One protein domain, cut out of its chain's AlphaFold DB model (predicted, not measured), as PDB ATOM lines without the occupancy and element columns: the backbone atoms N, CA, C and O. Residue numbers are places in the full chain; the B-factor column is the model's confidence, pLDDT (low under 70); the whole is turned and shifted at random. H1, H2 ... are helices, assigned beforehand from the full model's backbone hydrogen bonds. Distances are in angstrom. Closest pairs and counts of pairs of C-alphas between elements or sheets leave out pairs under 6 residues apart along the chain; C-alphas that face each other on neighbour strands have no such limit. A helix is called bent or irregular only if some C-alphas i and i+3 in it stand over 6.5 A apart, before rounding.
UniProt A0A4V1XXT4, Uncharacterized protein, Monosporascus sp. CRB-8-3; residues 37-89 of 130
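This is residues 37 to 89 of the 130 residues of an uncharacterized protein of Monosporascus sp. CRB-8-3 (UniProt A0A4V1XXT4). Two long helices, H1 and H2, meet near their ends as an open V, with the tight link of residues 61 to 64 at its point. The arms stand free along nearly their whole length, and the space between them is empty. The printed part has 53 residues with two named helices, H1 then H2 along the chain, and no named strand; its class is all helix. It is extended, with a radius of gyration of the C-alphas of 18.5 A, and only just flat, spanning 50 by 34 by 7 A.

Find C-alpha 37 at (-7.952, -27.611, 15.024), where H1, the longest helix by residues, begins; it covers residues 37 to 60 and runs 34.1 A to C-alpha 60 at (6.302, -40.922, -12.925). Past the link, look for C-alpha 65 at (10.980, -43.583, -15.442), the first of H2, residues 65 to 87. From there H2 runs 31.4 A to C-alpha 87 at (16.379, -68.050, 3.425). Near residue 81 you will find a kink of 34 degrees; H2 is neither bent nor irregular, but only just: C-alphas 78 and 81 are 6.3 A apart.

Start from H1 and compare its line with that of H2: they are about perpendicular, at 81 degrees. The two are close but not clearly touching, with 2 pairs of C-alphas within 8 A; look at Ala 60 and Leu 66, whose C-alphas are the closest, 5.9 A apart. Their centres are 30.3 A apart. In the backbones, 18 of 20 O i to N i+4 pairs are within hydrogen-bond range in H1 and 16 of 19 in H2.

The two C-alphas farthest apart are those of Glu 37 and Thr 86, at 50.3 A. The printed part has no cut, and the one link between named helices is tight. In the B-factor column the mean pLDDT of the printed part is 78.3; look for values under 70 at residues 37 to 39, residue 80 and residues 84 to 89 of this model.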
ATOM      1  N   GLU A  37      -9.415 -27.528  15.138       66.69
ATOM      2  CA  GLU A  37      -7.952 -27.611  15.024       66.69
ATOM      3  C   GLU A  37      -7.516 -28.732  14.068       66.69
ATOM      4  O   GLU A  37      -6.585 -28.546  13.285       66.69
ATOM      5  N   LYS A  38      -8.237 -29.865  14.033       68.19
ATOM      6  CA  LYS A  38      -8.030 -30.916  13.020       68.19
ATOM      7  C   LYS A  38      -8.229 -30.339  11.623       68.19
ATOM      8  O   LYS A  38      -7.399 -30.568  10.752       68.19
ATOM      9  N   ARG A  39      -9.286 -29.549  11.405       68.50
ATOM     10  CA  ARG A  39      -9.552 -28.894  10.111       68.50
ATOM     11  C   ARG A  39      -8.466 -27.883   9.743       68.50
ATOM     12  O   ARG A  39      -7.990 -27.918   8.614       68.50
ATOM     13  N   ALA A  40      -8.020 -27.070  10.701       74.44
ATOM     14  CA  ALA A  40      -6.953 -26.091  10.493       74.44
ATOM     15  C   ALA A  40      -5.581 -26.727  10.191       74.44
ATOM     16  O   ALA A  40      -4.744 -26.093   9.556       74.44
ATOM     17  N   LEU A  41      -5.341 -27.972  10.622       72.31
ATOM     18  CA  LEU A  41      -4.116 -28.728  10.320       72.31
ATOM     19  C   LEU A  41      -4.233 -29.583   9.047       72.31
ATOM     20  O   LEU A  41      -3.236 -29.797   8.355       72.31
ATOM     21  N   ILE A  42      -5.437 -30.057   8.720       78.25
ATOM     22  CA  ILE A  42      -5.702 -30.865   7.522       78.25
ATOM     23  C   ILE A  42      -5.677 -29.998   6.261       78.25
ATOM     24  O   ILE A  42      -5.096 -30.416   5.265       78.25
ATOM     25  N   GLU A  43      -6.230 -28.785   6.295       75.75
ATOM     26  CA  GLU A  43      -6.299 -27.900   5.123       75.75
ATOM     27  C   GLU A  43      -4.906 -27.545   4.542       75.75
ATOM     28  O   GLU A  43      -4.688 -27.766   3.346       75.75
ATOM     29  N   PRO A  44      -3.897 -27.140   5.347       79.00
ATOM     30  CA  PRO A  44      -2.528 -26.951   4.858       79.00
ATOM     31  C   PRO A  44      -1.859 -28.254   4.405       79.00
ATOM     32  O   PRO A  44      -1.000 -28.238   3.518       79.00
ATOM     33  N   GLY A  45      -2.219 -29.380   5.032       79.38
ATOM     34  CA  GLY A  45      -1.687 -30.702   4.709       79.38
ATOM     35  C   GLY A  45      -2.193 -31.222   3.367       79.38
ATOM     36  O   GLY A  45      -1.420 -31.787   2.595       79.38
ATOM     37  N   GLU A  46      -3.460 -30.974   3.039       83.06
ATOM     38  CA  GLU A  46      -4.056 -31.371   1.767       83.06
ATOM     39  C   GLU A  46      -3.426 -30.647   0.583       83.06
ATOM     40  O   GLU A  46      -3.162 -31.267  -0.446       83.06
ATOM     41  N   GLU A  47      -3.176 -29.343   0.698       84.88
ATOM     42  CA  GLU A  47      -2.541 -28.591  -0.384       84.88
ATOM     43  C   GLU A  47      -1.101 -29.041  -0.627       84.88
ATOM     44  O   GLU A  47      -0.663 -29.149  -1.776       84.88
ATOM     45  N   GLN A  48      -0.363 -29.328   0.447       85.19
ATOM     46  CA  GLN A  48       0.996 -29.855   0.355       85.19
ATOM     47  C   GLN A  48       1.002 -31.270  -0.226       85.19
ATOM     48  O   GLN A  48       1.778 -31.546  -1.139       85.19
ATOM     49  N   ALA A  49       0.089 -32.137   0.214       88.06
ATOM     50  CA  ALA A  49      -0.065 -33.481  -0.330       88.06
ATOM     51  C   ALA A  49      -0.439 -33.449  -1.817       88.06
ATOM     52  O   ALA A  49       0.170 -34.158  -2.611       88.06
ATOM     53  N   LYS A  50      -1.370 -32.578  -2.227       89.62
ATOM     54  CA  LYS A  50      -1.748 -32.398  -3.639       89.62
ATOM     55  C   LYS A  50      -0.558 -31.939  -4.480       89.62
ATOM     56  O   LYS A  50      -0.328 -32.501  -5.542       89.62
ATOM     57  N   LYS A  51       0.244 -30.979  -4.003       89.69
ATOM     58  CA  LYS A  51       1.455 -30.510  -4.710       89.69
ATOM     59  C   LYS A  51       2.509 -31.609  -4.853       89.69
ATOM     60  O   LYS A  51       3.069 -31.775  -5.934       89.69
ATOM     61  N   LEU A  52       2.749 -32.377  -3.789       93.12
ATOM     62  CA  LEU A  52       3.689 -33.501  -3.805       93.12
ATOM     63  C   LEU A  52       3.216 -34.627  -4.731       93.12
ATOM     64  O   LEU A  52       4.012 -35.151  -5.504       93.12
ATOM     65  N   LEU A  53       1.924 -34.963  -4.699       89.44
ATOM     66  CA  LEU A  53       1.332 -35.961  -5.589       89.44
ATOM     67  C   LEU A  53       1.376 -35.509  -7.047       89.44
ATOM     68  O   LEU A  53       1.744 -36.306  -7.900       89.44
ATOM     69  N   THR A  54       1.074 -34.243  -7.344       91.75
ATOM     70  CA  THR A  54       1.183 -33.712  -8.709       91.75
ATOM     71  C   THR A  54       2.621 -33.792  -9.222       91.75
ATOM     72  O   THR A  54       2.838 -34.300 -10.318       91.75
ATOM     73  N   GLY A  55       3.610 -33.388  -8.415       87.25
ATOM     74  CA  GLY A  55       5.023 -33.498  -8.794       87.25
ATOM     75  C   GLY A  55       5.493 -34.948  -8.959       87.25
ATOM     76  O   GLY A  55       6.274 -35.253  -9.858       87.25
ATOM     77  N   PHE A  56       4.981 -35.867  -8.137       88.88
ATOM     78  CA  PHE A  56       5.248 -37.296  -8.281       88.88
ATOM     79  C   PHE A  56       4.628 -37.878  -9.556       88.88
ATOM     80  O   PHE A  56       5.283 -38.646 -10.254       88.88
ATOM     81  N   VAL A  57       3.386 -37.509  -9.877       88.69
ATOM     82  CA  VAL A  57       2.688 -37.936 -11.096       88.69
ATOM     83  C   VAL A  57       3.444 -37.457 -12.335       88.69
ATOM     84  O   VAL A  57       3.683 -38.242 -13.249       88.69
ATOM     85  N   GLU A  58       3.890 -36.203 -12.342       87.25
ATOM     86  CA  GLU A  58       4.677 -35.627 -13.435       87.25
ATOM     87  C   GLU A  58       6.043 -36.315 -13.600       87.25
ATOM     88  O   GLU A  58       6.451 -36.634 -14.715       87.25
ATOM     89  N   PHE A  59       6.713 -36.649 -12.495       86.69
ATOM     90  CA  PHE A  59       7.934 -37.459 -12.508       86.69
ATOM     91  C   PHE A  59       7.687 -38.886 -13.025       86.69
ATOM     92  O   PHE A  59       8.450 -39.387 -13.850       86.69
ATOM     93  N   ALA A  60       6.619 -39.542 -12.568       82.44
ATOM     94  CA  ALA A  60       6.302 -40.922 -12.925       82.44
ATOM     95  C   ALA A  60       5.959 -41.083 -14.414       82.44
ATOM     96  O   ALA A  60       6.307 -42.104 -15.007       82.44
ATOM     97  N   PHE A  61       5.315 -40.082 -15.024       85.50
ATOM     98  CA  PHE A  61       5.003 -40.061 -16.458       85.50
ATOM     99  C   PHE A  61       6.123 -39.493 -17.338       85.50
ATOM    100  O   PHE A  61       5.972 -39.463 -18.559       85.50
ATOM    101  N   SER A  62       7.249 -39.080 -16.750       85.62
ATOM    102  CA  SER A  62       8.422 -38.651 -17.505       85.62
ATOM    103  C   SER A  62       8.933 -39.768 -18.417       85.62
ATOM    104  O   SER A  62       8.883 -40.959 -18.075       85.62
ATOM    105  N   GLU A  63       9.445 -39.373 -19.583       74.88
ATOM    106  CA  GLU A  63      10.047 -40.281 -20.549       74.88
ATOM    107  C   GLU A  63      11.138 -41.083 -19.825       74.88
ATOM    108  O   GLU A  63      12.098 -40.510 -19.314       74.88
ATOM    109  N   ASN A  64      10.967 -42.410 -19.755       76.19
ATOM    110  CA  ASN A  64      11.909 -43.412 -19.228       76.19
ATOM    111  C   ASN A  64      11.730 -43.883 -17.763       76.19
ATOM    112  O   ASN A  64      12.186 -44.976 -17.435       76.19
ATOM    113  N   ILE A  65      11.036 -43.169 -16.869       83.94
ATOM    114  CA  ILE A  65      10.980 -43.583 -15.442       83.94
ATOM    115  C   ILE A  65      10.069 -44.786 -15.216       83.94
ATOM    116  O   ILE A  65      10.456 -45.760 -14.565       83.94
ATOM    117  N   LEU A  66       8.875 -44.752 -15.801       82.25
ATOM    118  CA  LEU A  66       7.906 -45.835 -15.671       82.25
ATOM    119  C   LEU A  66       8.440 -47.159 -16.250       82.25
ATOM    120  O   LEU A  66       8.209 -48.230 -15.688       82.25
ATOM    121  N   GLN A  67       9.218 -47.079 -17.333       81.19
ATOM    122  CA  GLN A  67       9.841 -48.236 -17.973       81.19
ATOM    123  C   GLN A  67      10.848 -48.930 -17.048       81.19
ATOM    124  O   GLN A  67      10.797 -50.151 -16.883       81.19
ATOM    125  N   PHE A  68      11.737 -48.167 -16.407       82.25
ATOM    126  CA  PHE A  68      12.683 -48.734 -15.447       82.25
ATOM    127  C   PHE A  68      11.996 -49.235 -14.178       82.25
ATOM    128  O   PHE A  68      12.390 -50.274 -13.651       82.25
ATOM    129  N   ALA A  69      10.954 -48.545 -13.705       83.62
ATOM    130  CA  ALA A  69      10.196 -48.967 -12.532       83.62
ATOM    131  C   ALA A  69       9.560 -50.349 -12.737       83.62
ATOM    132  O   ALA A  69       9.725 -51.226 -11.891       83.62
ATOM    133  N   PHE A  70       8.909 -50.586 -13.881       82.06
ATOM    134  CA  PHE A  70       8.355 -51.905 -14.191       82.06
ATOM    135  C   PHE A  70       9.434 -52.985 -14.296       82.06
ATOM    136  O   PHE A  70       9.244 -54.076 -13.763       82.06
ATOM    137  N   GLY A  71      10.587 -52.663 -14.892       81.12
ATOM    138  CA  GLY A  71      11.729 -53.579 -14.952       81.12
ATOM    139  C   GLY A  71      12.267 -53.961 -13.567       81.12
ATOM    140  O   GLY A  71      12.542 -55.132 -13.308       81.12
ATOM    141  N   LEU A  72      12.365 -52.999 -12.646       82.56
ATOM    142  CA  LEU A  72      12.822 -53.238 -11.274       82.56
ATOM    143  C   LEU A  72      11.794 -54.008 -10.436       82.56
ATOM    144  O   LEU A  72      12.180 -54.885  -9.669       82.56
ATOM    145  N   ILE A  73      10.496 -53.741 -10.603       78.75
ATOM    146  CA  ILE A  73       9.435 -54.496  -9.916       78.75
ATOM    147  C   ILE A  73       9.436 -55.958 -10.382       78.75
ATOM    148  O   ILE A  73       9.379 -56.860  -9.544       78.75
ATOM    149  N   SER A  74       9.595 -56.211 -11.689       75.12
ATOM    150  CA  SER A  74       9.761 -57.581 -12.199       75.12
ATOM    151  C   SER A  74      11.051 -58.240 -11.703       75.12
ATOM    152  O   SER A  74      11.052 -59.422 -11.380       75.12
ATOM    153  N   LEU A  75      12.137 -57.477 -11.548       77.94
ATOM    154  CA  LEU A  75      13.419 -57.985 -11.053       77.94
ATOM    155  C   LEU A  75      13.339 -58.433  -9.589       77.94
ATOM    156  O   LEU A  75      13.869 -59.481  -9.226       77.94
ATOM    157  N   VAL A  76      12.681 -57.643  -8.739       78.12
ATOM    158  CA  VAL A  76      12.484 -58.003  -7.330       78.12
ATOM    159  C   VAL A  76      11.648 -59.278  -7.234       78.12
ATOM    160  O   VAL A  76      12.014 -60.198  -6.505       78.12
ATOM    161  N   ASN A  77      10.573 -59.375  -8.012       73.00
ATOM    162  CA  ASN A  77       9.722 -60.555  -7.992       73.00
ATOM    163  C   ASN A  77      10.448 -61.816  -8.495       73.00
ATOM    164  O   ASN A  77      10.387 -62.859  -7.852       73.00
ATOM    165  N   ASP A  78      11.190 -61.712  -9.595       72.81
ATOM    166  CA  ASP A  78      11.717 -62.897 -10.277       72.81
ATOM    167  C   ASP A  78      13.124 -63.299  -9.803       72.81
ATOM    168  O   ASP A  78      13.518 -64.454  -9.959       72.81
ATOM    169  N   ILE A  79      13.889 -62.382  -9.194       71.69
ATOM    170  CA  ILE A  79      15.273 -62.637  -8.750       71.69
ATOM    171  C   ILE A  79      15.438 -62.551  -7.230       71.69
ATOM    172  O   ILE A  79      16.207 -63.332  -6.670       71.69
ATOM    173  N   ILE A  80      14.732 -61.649  -6.536       67.56
ATOM    174  CA  ILE A  80      14.877 -61.497  -5.075       67.56
ATOM    175  C   ILE A  80      13.989 -62.493  -4.318       67.56
ATOM    176  O   ILE A  80      14.436 -63.058  -3.321       67.56
ATOM    177  N   LEU A  81      12.757 -62.754  -4.771       70.81
ATOM    178  CA  LEU A  81      11.843 -63.645  -4.041       70.81
ATOM    179  C   LEU A  81      12.294 -65.113  -3.970       70.81
ATOM    180  O   LEU A  81      12.178 -65.686  -2.885       70.81
ATOM    181  N   PRO A  82      12.837 -65.746  -5.031       72.19
ATOM    182  CA  PRO A  82      13.263 -67.145  -4.943       72.19
ATOM    183  C   PRO A  82      14.316 -67.422  -3.845       72.19
ATOM    184  O   PRO A  82      14.130 -68.358  -3.056       72.19
ATOM    185  N   PRO A  83      15.395 -66.621  -3.703       70.12
ATOM    186  CA  PRO A  83      16.338 -66.801  -2.602       70.12
ATOM    187  C   PRO A  83      15.752 -66.377  -1.249       70.12
ATOM    188  O   PRO A  83      16.029 -67.043  -0.250       70.12
ATOM    189  N   LEU A  84      14.902 -65.343  -1.189       63.03
ATOM    190  CA  LEU A  84      14.269 -64.914   0.065       63.03
ATOM    191  C   LEU A  84      13.307 -65.976   0.619       63.03
ATOM    192  O   LEU A  84      13.313 -66.230   1.817       63.03
ATOM    193  N   SER A  85      12.556 -66.663  -0.247       61.09
ATOM    194  CA  SER A  85      11.691 -67.791   0.125       61.09
ATOM    195  C   SER A  85      12.473 -68.998   0.650       61.09
ATOM    196  O   SER A  85      11.913 -69.836   1.358       61.09
ATOM    197  N   THR A  86      13.749 -69.118   0.281       64.62
ATOM    198  CA  THR A  86      14.627 -70.198   0.746       64.62
ATOM    199  C   THR A  86      15.306 -69.826   2.067       64.62
ATOM    200  O   THR A  86      15.467 -70.680   2.937       64.62
ATOM    201  N   LEU A  87      15.692 -68.556   2.233       68.12
ATOM    202  CA  LEU A  87      16.379 -68.050   3.425       68.12
ATOM    203  C   LEU A  87      15.419 -67.715   4.577       68.12
ATOM    204  O   LEU A  87      15.778 -67.881   5.740       68.12
ATOM    205  N   PHE A  88      14.203 -67.267   4.265       63.22
ATOM    206  CA  PHE A  88      13.129 -67.028   5.220       63.22
ATOM    207  C   PHE A  88      12.074 -68.131   5.021       63.22
ATOM    208  O   PHE A  88      11.241 -68.024   4.121       63.22
ATOM    209  N   PRO A  89      12.126 -69.236   5.795       61.62
ATOM    210  CA  PRO A  89      11.255 -70.397   5.616       61.62
ATOM    211  C   PRO A  89       9.838 -70.107   6.133       61.62
ATOM    212  O   PRO A  89       9.364 -70.727   7.083       61.62
TER     213      PRO A  89